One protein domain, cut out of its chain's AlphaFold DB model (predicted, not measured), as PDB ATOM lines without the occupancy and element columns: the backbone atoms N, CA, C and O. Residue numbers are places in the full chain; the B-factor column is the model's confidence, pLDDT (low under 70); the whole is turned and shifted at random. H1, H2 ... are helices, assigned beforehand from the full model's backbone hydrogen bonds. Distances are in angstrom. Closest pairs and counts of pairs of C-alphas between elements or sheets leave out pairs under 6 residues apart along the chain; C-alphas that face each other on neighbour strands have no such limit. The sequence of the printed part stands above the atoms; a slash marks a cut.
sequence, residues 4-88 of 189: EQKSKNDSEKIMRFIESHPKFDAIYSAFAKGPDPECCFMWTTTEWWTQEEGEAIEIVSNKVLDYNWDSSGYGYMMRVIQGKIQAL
ATOM      1  N   GLU A   4     136.219 185.960 136.640       78.56
ATOM      2  CA  GLU A   4     135.449 185.088 135.754       78.56
ATOM      3  C   GLU A   4     136.092 184.978 134.364       78.56
ATOM      4  O   GLU A   4     136.276 183.879 133.841       78.56
ATOM      5  N   GLN A   5     136.532 186.105 133.796       74.44
ATOM      6  CA  GLN A   5     137.213 186.124 132.503       74.44
ATOM      7  C   GLN A   5     138.568 185.400 132.568       74.44
ATOM      8  O   GLN A   5     138.915 184.666 131.642       74.44
ATOM      9  N   LYS A   6     139.317 185.568 133.670       86.06
ATOM     10  CA  LYS A   6     140.570 184.842 133.930       86.06
ATOM     11  C   LYS A   6     140.298 183.346 134.039       86.06
ATOM     12  O   LYS A   6     140.947 182.561 133.360       86.06
ATOM     13  N   SER A   7     139.310 182.970 134.848       84.31
ATOM     14  CA  SER A   7     138.921 181.581 135.080       84.31
ATOM     15  C   SER A   7     138.553 180.866 133.784       84.31
ATOM     16  O   SER A   7     139.064 179.787 133.481       84.31
ATOM     17  N   LYS A   8     137.719 181.507 132.961       82.38
ATOM     18  CA  LYS A   8     137.311 180.971 131.666       82.38
ATOM     19  C   LYS A   8     138.509 180.759 130.735       82.38
ATOM     20  O   LYS A   8     138.689 179.658 130.226       82.38
ATOM     21  N   ASN A   9     139.347 181.782 130.569       85.75
ATOM     22  CA  ASN A   9     140.519 181.729 129.692       85.75
ATOM     23  C   ASN A   9     141.554 180.689 130.145       85.75
ATOM     24  O   ASN A   9     142.070 179.927 129.330       85.75
ATOM     25  N   ASP A  10     141.862 180.647 131.439       89.88
ATOM     26  CA  ASP A  10     142.880 179.743 131.972       89.88
ATOM     27  C   ASP A  10     142.377 178.297 131.970       89.88
ATOM     28  O   ASP A  10     143.094 177.406 131.524       89.88
ATOM     29  N   SER A  11     141.117 178.059 132.351       87.38
ATOM     30  CA  SER A  11     140.535 176.713 132.293       87.38
ATOM     31  C   SER A  11     140.471 176.161 130.866       87.38
ATOM     32  O   SER A  11     140.672 174.969 130.677       87.38
ATOM     33  N   GLU A  12     140.232 176.984 129.839       84.94
ATOM     34  CA  GLU A  12     140.305 176.541 128.434       84.94
ATOM     35  C   GLU A  12     141.724 176.114 128.032       84.94
ATOM     36  O   GLU A  12     141.898 175.100 127.356       84.94
ATOM     37  N   LYS A  13     142.752 176.847 128.471       85.62
ATOM     38  CA  LYS A  13     144.154 176.485 128.210       85.62
ATOM     39  C   LYS A  13     144.563 175.215 128.950       85.62
ATOM     40  O   LYS A  13     145.250 174.377 128.374       85.62
ATOM     41  N   ILE A  14     144.125 175.068 130.198       88.56
ATOM     42  CA  ILE A  14     144.393 173.879 131.009       88.56
ATOM     43  C   ILE A  14     143.685 172.658 130.411       88.56
ATOM     44  O   ILE A  14     144.314 171.615 130.283       88.56
ATOM     45  N   MET A  15     142.436 172.791 129.953       86.94
ATOM     46  CA  MET A  15     141.737 171.694 129.271       86.94
ATOM     47  C   MET A  15     142.453 171.254 127.993       86.94
ATOM     48  O   MET A  15     142.657 170.061 127.812       86.94
ATOM     49  N   ARG A  16     142.932 172.186 127.157       79.31
ATOM     50  CA  ARG A  16     143.734 171.826 125.970       79.31
ATOM     51  C   ARG A  16     145.020 171.090 126.337       79.31
ATOM     52  O   ARG A  16     145.399 170.144 125.657       79.31
ATOM     53  N   PHE A  17     145.689 171.526 127.407       88.00
ATOM     54  CA  PHE A  17     146.858 170.826 127.934       88.00
ATOM     55  C   PHE A  17     146.496 169.392 128.341       88.00
ATOM     56  O   PHE A  17     147.159 168.468 127.881       88.00
ATOM     57  N   ILE A  18     145.420 169.214 129.114       82.06
ATOM     58  CA  ILE A  18     144.926 167.907 129.567       82.06
ATOM     59  C   ILE A  18     144.591 167.001 128.378       82.06
ATOM     60  O   ILE A  18     145.109 165.892 128.313       82.06
ATOM     61  N   GLU A  19     143.792 167.477 127.420       78.50
ATOM     62  CA  GLU A  19     143.364 166.722 126.229       78.50
ATOM     63  C   GLU A  19     144.543 166.255 125.361       78.50
ATOM     64  O   GLU A  19     144.471 165.210 124.723       78.50
ATOM     65  N   SER A  20     145.641 167.015 125.346       74.38
ATOM     66  CA  SER A  20     146.867 166.657 124.621       74.38
ATOM     67  C   SER A  20     147.864 165.824 125.436       74.38
ATOM     68  O   SER A  20     148.899 165.418 124.907       74.38
ATOM     69  N   HIS A  21     147.604 165.603 126.729       80.19
ATOM     70  CA  HIS A  21     148.562 164.976 127.630       80.19
ATOM     71  C   HIS A  21     148.554 163.442 127.474       80.19
ATOM     72  O   HIS A  21     147.482 162.841 127.499       80.19
ATOM     73  N   PRO A  22     149.718 162.758 127.427       76.94
ATOM     74  CA  PRO A  22     149.776 161.292 127.318       76.94
ATOM     75  C   PRO A  22     149.066 160.533 128.449       76.94
ATOM     76  O   PRO A  22     148.694 159.380 128.282       76.94
ATOM     77  N   LYS A  23     148.879 161.183 129.606       79.94
ATOM     78  CA  LYS A  23     148.132 160.652 130.764       79.94
ATOM     79  C   LYS A  23     146.671 161.123 130.825       79.94
ATOM     80  O   LYS A  23     146.104 161.169 131.914       79.94
ATOM     81  N   PHE A  24     146.076 161.515 129.696       78.94
ATOM     82  CA  PHE A  24     144.690 161.992 129.648       78.94
ATOM     83  C   PHE A  24     143.718 161.023 130.328       78.94
ATOM     84  O   PHE A  24     142.922 161.464 131.148       78.94
ATOM     85  N   ASP A  25     143.826 159.717 130.071       78.25
ATOM     86  CA  ASP A  25     142.905 158.722 130.636       78.25
ATOM     87  C   ASP A  25     142.979 158.649 132.171       78.25
ATOM     88  O   ASP A  25     141.948 158.590 132.843       78.25
ATOM     89  N   ALA A  26     144.183 158.741 132.745       79.94
ATOM     90  CA  ALA A  26     144.376 158.785 134.197       79.94
ATOM     91  C   ALA A  26     143.840 160.094 134.806       79.94
ATOM     92  O   ALA A  26     143.205 160.073 135.861       79.94
ATOM     93  N   ILE A  27     144.024 161.228 134.115       81.75
ATOM     94  CA  ILE A  27     143.447 162.525 134.505       81.75
ATOM     95  C   ILE A  27     141.921 162.460 134.452       81.75
ATOM     96  O   ILE A  27     141.250 162.858 135.403       81.75
ATOM     97  N   TYR A  28     141.361 161.916 133.376       83.44
ATOM     98  CA  TYR A  28     139.928 161.725 133.242       83.44
ATOM     99  C   TYR A  28     139.389 160.850 134.380       83.44
ATOM    100  O   TYR A  28     138.436 161.255 135.041       83.44
ATOM    101  N   SER A  29     140.029 159.709 134.671       81.69
ATOM    102  CA  SER A  29     139.641 158.819 135.777       81.69
ATOM    103  C   SER A  29     139.645 159.544 137.123       81.69
ATOM    104  O   SER A  29     138.631 159.549 137.823       81.69
ATOM    105  N   ALA A  30     140.744 160.229 137.457       87.94
ATOM    106  CA  ALA A  30     140.893 160.924 138.731       87.94
ATOM    107  C   ALA A  30     139.842 162.033 138.917       87.94
ATOM    108  O   ALA A  30     139.221 162.148 139.974       87.94
ATOM    109  N   PHE A  31     139.574 162.834 137.882       88.31
ATOM    110  CA  PHE A  31     138.595 163.923 137.963       88.31
ATOM    111  C   PHE A  31     137.139 163.443 137.827       88.31
ATOM    112  O   PHE A  31     136.233 164.068 138.392       88.31
ATOM    113  N   ALA A  32     136.894 162.320 137.148       83.00
ATOM    114  CA  ALA A  32     135.592 161.658 137.133       83.00
ATOM    115  C   ALA A  32     135.246 161.086 138.514       83.00
ATOM    116  O   ALA A  32     134.142 161.330 139.003       83.00
ATOM    117  N   LYS A  33     136.203 160.403 139.159       87.38
ATOM    118  CA  LYS A  33     136.108 159.932 140.549       87.38
ATOM    119  C   LYS A  33     135.931 161.093 141.524       87.38
ATOM    120  O   LYS A  33     135.077 161.034 142.404       87.38
ATOM    121  N   GLY A  34     136.677 162.174 141.305       85.25
ATOM    122  CA  GLY A  34     136.650 163.356 142.153       85.25
ATOM    123  C   GLY A  34     137.386 163.156 143.480       85.25
ATOM    124  O   GLY A  34     137.837 162.048 143.779       85.25
ATOM    125  N   PRO A  35     137.553 164.242 144.255       86.81
ATOM    126  CA  PRO A  35     138.217 164.183 145.548       86.81
ATOM    127  C   PRO A  35     137.383 163.360 146.530       86.81
ATOM    128  O   PRO A  35     136.195 163.127 146.292       86.81
ATOM    129  N   ASP A  36     138.000 162.958 147.637       85.94
ATOM    130  CA  ASP A  36     137.279 162.360 148.760       85.94
ATOM    131  C   ASP A  36     136.066 163.250 149.122       85.94
ATOM    132  O   ASP A  36     136.244 164.458 149.285       85.94
ATOM    133  N   PRO A  37     134.835 162.702 149.204       79.94
ATOM    134  CA  PRO A  37     133.613 163.467 149.450       79.94
ATOM    135  C   PRO A  37     133.648 164.364 150.690       79.94
ATOM    136  O   PRO A  37     132.930 165.365 150.727       79.94
ATOM    137  N   GLU A  38     134.451 164.011 151.692       77.88
ATOM    138  CA  GLU A  38     134.567 164.770 152.937       77.88
ATOM    139  C   GLU A  38     135.587 165.915 152.837       77.88
ATOM    140  O   GLU A  38     135.669 166.758 153.735       77.88
ATOM    141  N   CYS A  39     136.338 166.013 151.733       72.56
ATOM    142  CA  CYS A  39     137.332 167.059 151.552       72.56
ATOM    143  C   CYS A  39     137.473 167.561 150.096       72.56
ATOM    144  O   CYS A  39     136.804 167.145 149.157       72.56
ATOM    145  N   CYS A  40     138.301 168.586 149.896       75.75
ATOM    146  CA  CYS A  40     138.579 169.128 148.558       75.75
ATOM    147  C   CYS A  40     139.851 168.499 147.986       75.75
ATOM    148  O   CYS A  40     140.665 167.996 148.748       75.75
ATOM    149  N   PHE A  41     140.101 168.639 146.676       82.00
ATOM    150  CA  PHE A  41     141.312 168.118 146.010       82.00
ATOM    151  C   PHE A  41     142.633 168.427 146.732       82.00
ATOM    152  O   PHE A  41     143.545 167.616 146.706       82.00
ATOM    153  N   MET A  42     142.737 169.593 147.375       74.81
ATOM    154  CA  MET A  42     143.920 169.996 148.149       74.81
ATOM    155  C   MET A  42     144.162 169.141 149.402       74.81
ATOM    156  O   MET A  42     145.288 169.042 149.869       74.81
ATOM    157  N   TRP A  43     143.099 168.572 149.960       74.25
ATOM    158  CA  TRP A  43     143.087 167.858 151.237       74.25
ATOM    159  C   TRP A  43     142.835 166.359 151.067       74.25
ATOM    160  O   TRP A  43     142.906 165.618 152.041       74.25
ATOM    161  N   THR A  44     142.544 165.916 149.843       82.00
ATOM    162  CA  THR A  44     142.382 164.503 149.521       82.00
ATOM    163  C   THR A  44     143.727 163.805 149.618       82.00
ATOM    164  O   THR A  44     144.677 164.168 148.922       82.00
ATOM    165  N   THR A  45     143.804 162.801 150.486       80.25
ATOM    166  CA  THR A  45     145.033 162.048 150.723       80.25
ATOM    167  C   THR A  45     145.406 161.202 149.510       80.25
ATOM    168  O   THR A  45     144.572 160.835 148.682       80.25
ATOM    169  N   THR A  46     146.688 160.859 149.409       80.19
ATOM    170  CA  THR A  46     147.210 160.011 148.329       80.19
ATOM    171  C   THR A  46     146.582 158.620 148.303       80.19
ATOM    172  O   THR A  46     146.560 158.004 147.251       80.19
ATOM    173  N   GLU A  47     146.043 158.143 149.427       83.56
ATOM    174  CA  GLU A  47     145.369 156.842 149.558       83.56
ATOM    175  C   GLU A  47     144.009 156.793 148.868       83.56
ATOM    176  O   GLU A  47     143.570 155.729 148.429       83.56
ATOM    177  N   TRP A  48     143.340 157.945 148.752       86.19
ATOM    178  CA  TRP A  48     142.119 158.043 147.962       86.19
ATOM    179  C   TRP A  48     142.402 157.732 146.496       86.19
ATOM    180  O   TRP A  48     141.547 157.185 145.805       86.19
ATOM    181  N   TRP A  49     143.599 158.062 146.019       86.88
ATOM    182  CA  TRP A  49     144.006 157.908 144.635       86.88
ATOM    183  C   TRP A  49     144.736 156.585 144.414       86.88
ATOM    184  O   TRP A  49     145.508 156.115 145.245       86.88
ATOM    185  N   THR A  50     144.546 155.985 143.242       90.56
ATOM    186  CA  THR A  50     145.569 155.052 142.750       90.56
ATOM    187  C   THR A  50     146.860 155.820 142.451       90.56
ATOM    188  O   THR A  50     146.837 157.042 142.313       90.56
ATOM    189  N   GLN A  51     147.991 155.126 142.304       86.50
ATOM    190  CA  GLN A  51     149.252 155.787 141.955       86.50
ATOM    191  C   GLN A  51     149.125 156.630 140.671       86.50
ATOM    192  O   GLN A  51     149.537 157.788 140.649       86.50
ATOM    193  N   GLU A  52     148.495 156.083 139.628       82.38
ATOM    194  CA  GLU A  52     148.287 156.792 138.361       82.38
ATOM    195  C   GLU A  52     147.344 157.993 138.512       82.38
ATOM    196  O   GLU A  52     147.589 159.046 137.926       82.38
ATOM    197  N   GLU A  53     146.291 157.863 139.325       86.75
ATOM    198  CA  GLU A  53     145.388 158.974 139.638       86.75
ATOM    199  C   GLU A  53     146.110 160.070 140.430       86.75
ATOM    200  O   GLU A  53     145.926 161.246 140.137       86.75
ATOM    201  N   GLY A  54     146.965 159.708 141.389       89.38
ATOM    202  CA  GLY A  54     147.744 160.659 142.180       89.38
ATOM    203  C   GLY A  54     148.704 161.465 141.307       89.38
ATOM    204  O   GLY A  54     148.706 162.694 141.363       89.38
ATOM    205  N   GLU A  55     149.446 160.789 140.426       90.31
ATOM    206  CA  GLU A  55     150.306 161.441 139.431       90.31
ATOM    207  C   GLU A  55     149.494 162.348 138.488       90.31
ATOM    208  O   GLU A  55     149.933 163.438 138.120       90.31
ATOM    209  N   ALA A  56     148.286 161.928 138.104       89.31
ATOM    210  CA  ALA A  56     147.392 162.721 137.270       89.31
ATOM    211  C   ALA A  56     146.866 163.979 137.983       89.31
ATOM    212  O   ALA A  56     146.829 165.056 137.378       89.31
ATOM    213  N   ILE A  57     146.504 163.871 139.266       92.19
ATOM    214  CA  ILE A  57     146.149 165.021 140.100       92.19
ATOM    215  C   ILE A  57     147.339 165.970 140.207       92.19
ATOM    216  O   ILE A  57     147.156 167.167 140.003       92.19
ATOM    217  N   GLU A  58     148.551 165.471 140.453       92.06
ATOM    218  CA  GLU A  58     149.758 166.299 140.546       92.06
ATOM    219  C   GLU A  58     150.024 167.083 139.250       92.06
ATOM    220  O   GLU A  58     150.255 168.293 139.294       92.06
ATOM    221  N   ILE A  59     149.909 166.436 138.084       92.62
ATOM    222  CA  ILE A  59     150.083 167.079 136.771       92.62
ATOM    223  C   ILE A  59     149.137 168.271 136.601       92.62
ATOM    224  O   ILE A  59     149.565 169.361 136.210       92.62
ATOM    225  N   VAL A  60     147.848 168.082 136.895       92.44
ATOM    226  CA  VAL A  60     146.862 169.160 136.752       92.44
ATOM    227  C   VAL A  60     147.062 170.223 137.830       92.44
ATOM    228  O   VAL A  60     146.969 171.412 137.530       92.44
ATOM    229  N   SER A  61     147.406 169.818 139.053       91.38
ATOM    230  CA  SER A  61     147.644 170.723 140.182       91.38
ATOM    231  C   SER A  61     148.795 171.681 139.889       91.38
ATOM    232  O   SER A  61     148.624 172.897 139.975       91.38
ATOM    233  N   ASN A  62     149.933 171.152 139.435       92.81
ATOM    234  CA  ASN A  62     151.083 171.952 139.023       92.81
ATOM    235  C   ASN A  62     150.713 172.899 137.878       92.81
ATOM    236  O   ASN A  62     151.056 174.079 137.910       92.81
ATOM    237  N   LYS A  63     149.914 172.427 136.910       91.50
ATOM    238  CA  LYS A  63     149.473 173.279 135.805       91.50
ATOM    239  C   LYS A  63     148.578 174.431 136.261       91.50
ATOM    240  O   LYS A  63     148.680 175.526 135.721       91.50
ATOM    241  N   VAL A  64     147.696 174.205 137.233       88.75
ATOM    242  CA  VAL A  64     146.856 175.256 137.830       88.75
ATOM    243  C   VAL A  64     147.721 176.295 138.549       88.75
ATOM    244  O   VAL A  64     147.492 177.498 138.386       88.75
ATOM    245  N   LEU A  65     148.738 175.841 139.285       87.81
ATOM    246  CA  LEU A  65     149.680 176.704 139.996       87.81
ATOM    247  C   LEU A  65     150.546 177.542 139.038       87.81
ATOM    248  O   LEU A  65     150.746 178.724 139.313       87.81
ATOM    249  N   ASP A  66     150.942 177.014 137.871       91.12
ATOM    250  CA  ASP A  66     151.645 177.778 136.818       91.12
ATOM    251  C   ASP A  66     150.855 179.020 136.349       91.12
ATOM    252  O   ASP A  66     151.430 180.011 135.893       91.12
ATOM    253  N   TYR A  67     149.521 178.985 136.450       87.31
ATOM    254  CA  TYR A  67     148.636 180.109 136.115       87.31
ATOM    255  C   TYR A  67     148.365 181.052 137.302       87.31
ATOM    256  O   TYR A  67     147.495 181.932 137.206       87.31
ATOM    257  N   ASN A  68     149.127 180.915 138.393       87.44
ATOM    258  CA  ASN A  68     149.052 181.720 139.614       87.44
ATOM    259  C   ASN A  68     147.669 181.671 140.285       87.44
ATOM    260  O   ASN A  68     147.108 182.704 140.649       87.44
ATOM    261  N   TRP A  69     147.084 180.476 140.385       78.44
ATOM    262  CA  TRP A  69     145.891 180.230 141.195       78.44
ATOM    263  C   TRP A  69     146.314 179.631 142.535       78.44
ATOM    264  O   TRP A  69     146.639 178.451 142.596       78.44
ATOM    265  N   ASP A  70     146.316 180.426 143.600       79.25
ATOM    266  CA  ASP A  70     146.731 180.033 144.947       79.25
ATOM    267  C   ASP A  70     145.532 179.780 145.878       79.25
ATOM    268  O   ASP A  70     144.413 180.227 145.625       79.25
ATOM    269  N   SER A  71     145.748 179.021 146.959       75.56
ATOM    270  CA  SER A  71     144.797 178.827 148.068       75.56
ATOM    271  C   SER A  71     143.343 178.529 147.632       75.56
ATOM    272  O   SER A  71     143.040 177.441 147.136       75.56
ATOM    273  N   SER A  72     142.412 179.476 147.798       71.62
ATOM    274  CA  SER A  72     141.007 179.324 147.390       71.62
ATOM    275  C   SER A  72     140.811 179.375 145.871       71.62
ATOM    276  O   SER A  72     139.918 178.708 145.345       71.62
ATOM    277  N   GLY A  73     141.667 180.106 145.155       75.81
ATOM    278  CA  GLY A  73     141.708 180.149 143.697       75.81
ATOM    279  C   GLY A  73     142.114 178.810 143.088       75.81
ATOM    280  O   GLY A  73     141.516 178.392 142.095       75.81
ATOM    281  N   TYR A  74     143.057 178.101 143.718       84.75
ATOM    282  CA  TYR A  74     143.416 176.726 143.353       84.75
ATOM    283  C   TYR A  74     142.200 175.798 143.439       84.75
ATOM    284  O   TYR A  74     141.826 175.161 142.454       84.75
ATOM    285  N   GLY A  75     141.528 175.770 144.597       80.38
ATOM    286  CA  GLY A  75     140.366 174.903 144.811       80.38
ATOM    287  C   GLY A  75     139.223 175.200 143.838       80.38
ATOM    288  O   GLY A  75     138.628 174.282 143.272       80.38
ATOM    289  N   TYR A  76     138.964 176.485 143.583       82.25
ATOM    290  CA  TYR A  76     137.994 176.920 142.584       82.25
ATOM    291  C   TYR A  76     138.362 176.426 141.175       82.25
ATOM    292  O   TYR A  76     137.522 175.833 140.498       82.25
ATOM    293  N   MET A  77     139.616 176.601 140.747       88.12
ATOM    294  CA  MET A  77     140.060 176.189 139.415       88.12
ATOM    295  C   MET A  77     140.031 174.664 139.236       88.12
ATOM    296  O   MET A  77     139.546 174.182 138.213       88.12
ATOM    297  N   MET A  78     140.446 173.896 140.246       89.56
ATOM    298  CA  MET A  78     140.350 172.430 140.232       89.56
ATOM    299  C   MET A  78     138.900 171.957 140.058       89.56
ATOM    300  O   MET A  78     138.633 171.031 139.292       89.56
ATOM    301  N   ARG A  79     137.935 172.634 140.696       90.00
ATOM    302  CA  ARG A  79     136.504 172.323 140.556       90.00
ATOM    303  C   ARG A  79     135.949 172.708 139.182       90.00
ATOM    304  O   ARG A  79     135.146 171.964 138.623       90.00
ATOM    305  N   VAL A  80     136.395 173.833 138.615       85.31
ATOM    306  CA  VAL A  80     136.053 174.236 137.239       85.31
ATOM    307  C   VAL A  80     136.555 173.196 136.235       85.31
ATOM    308  O   VAL A  80     135.799 172.789 135.354       85.31
ATOM    309  N   ILE A  81     137.799 172.732 136.381       90.75
ATOM    310  CA  ILE A  81     138.381 171.686 135.529       90.75
ATOM    311  C   ILE A  81     137.602 170.379 135.678       90.75
ATOM    312  O   ILE A  81     137.226 169.785 134.670       90.75
ATOM    313  N   GLN A  82     137.275 169.978 136.910       91.88
ATOM    314  CA  GLN A  82     136.453 168.796 137.162       91.88
ATOM    315  C   GLN A  82     135.119 168.855 136.412       91.88
ATOM    316  O   GLN A  82     134.771 167.912 135.705       91.88
ATOM    317  N   GLY A  83     134.399 169.977 136.517       82.88
ATOM    318  CA  GLY A  83     133.132 170.161 135.811       82.88
ATOM    319  C   GLY A  83     133.285 170.078 134.291       82.88
ATOM    320  O   GLY A  83     132.439 169.491 133.622       82.88
ATOM    321  N   LYS A  84     134.383 170.608 133.737       85.50
ATOM    322  CA  LYS A  84     134.673 170.516 132.298       85.50
ATOM    323  C   LYS A  84     134.981 169.088 131.854       85.50
ATOM    324  O   LYS A  84     134.441 168.670 130.839       85.50
ATOM    325  N   ILE A  85     135.783 168.342 132.615       82.88
ATOM    326  CA  ILE A  85     136.096 166.932 132.334       82.88
ATOM    327  C   ILE A  85     134.827 166.074 132.387       82.88
ATOM    328  O   ILE A  85     134.579 165.293 131.475       82.88
ATOM    329  N   GLN A  86     133.985 166.258 133.406       81.31
ATOM    330  CA  GLN A  86     132.722 165.520 133.549       81.31
ATOM    331  C   GLN A  86     131.687 165.872 132.468       81.31
ATOM    332  O   GLN A  86     130.804 165.067 132.180       81.31
ATOM    333  N   ALA A  87     131.787 167.064 131.873       76.94
ATOM    334  CA  ALA A  87     130.944 167.504 130.765       76.94
ATOM    335  C   ALA A  87     131.478 167.089 129.383       76.94
ATOM    336  O   ALA A  87     130.784 167.310 128.385       76.94
ATOM    337  N   LEU A  88     132.685 166.512 129.296       73.25
ATOM    338  CA  LEU A  88     133.171 165.963 128.035       73.25
ATOM    339  C   LEU A  88     132.187 164.884 127.569       73.25
ATOM    340  O   LEU A  88     131.766 164.047 128.373       73.25
TER     341      LEU A  88
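This is residues 4 to 88 of the 189 residues of an uncharacterized protein of viral metagenome (UniProt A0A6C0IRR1). Four helices pack crosswise into a compact, rounded cluster, with H3 and H4 each in contact with the three other helices. H1 crosses H4, the short H2 lies across H3 nearly at a right angle and reaches the last residues of H4, and a long loop, residues 34 to 50, leaves the end of H2 and comes back to the beginning of H3. The printed part has 85 residues, with four named helices in the order H1, H2, H3, H4 and no named strand; the class is all helix. The radius of gyration of the C-alphas is 11.8 A, and the C-alphas span 34 by 27 by 22 A.

H3, residues 51 to 66, is a hub, touching three helices. It touches H2, residues 24 to 33, about perpendicular at 85 degrees; their closest C-alphas, of Ile 27 and Ala 56, are 4.8 A apart. With residues 61 to 65 alone H3 touches residues 74 to 78 of H4, residues 71 to 86; the closest C-alphas, of Val 64 and Tyr 74, are 6.7 A apart, and the two run opposite ways at a steep tilt of 58 degrees. With residues 60 to 64 alone H3 touches residues 14 to 18 of H1, residues 4 to 19, opposite ways at a steep tilt of 40 degrees; the closest C-alphas are those of Ile 14 and Lys 63, at 7.0 A. H4 is the other hub. It touches H1, the same way at a steep tilt of 55 degrees, with the C-alphas of Ser 11 and Ile 81 closest at 6.4 A. With residues 82 to 86 alone H4 touches H2, about perpendicular at 76 degrees; the closest C-alphas, of Phe 31 and Gln 82, are 5.4 A apart. H1 and H2 are close but not clearly touching, the closest C-alphas being those of Ile 18 and Phe 24 at 5.9 A. The helix packing is mostly crossed, with no touching pair at a shallow tilt. In H1, H2, H3 and H4 every O i to N i+4 pair is within hydrogen-bond range.

H3 runs 22.7 A from C-alpha 51 at (149.252, 155.787, 141.955) to C-alpha 66. H4 is 23.1 A long and ends with C-alpha 86 at (132.722, 165.520, 133.549). H1 begins with C-alpha 4 at (135.449, 185.088, 135.754) and is 22.2 A long. H2 has 10 residues, Phe 24 to Lys 33.

The two C-alphas farthest apart, of Gln 5 and Glu 47, are 34.9 A apart. The printed part has no cut. The links H1 to H2 and H3 to H4 are tight, with 4 residues each; the link H2 to H3 is long, with 17. The mean pLDDT of the printed part is 83.9, and no printed residue is under 70.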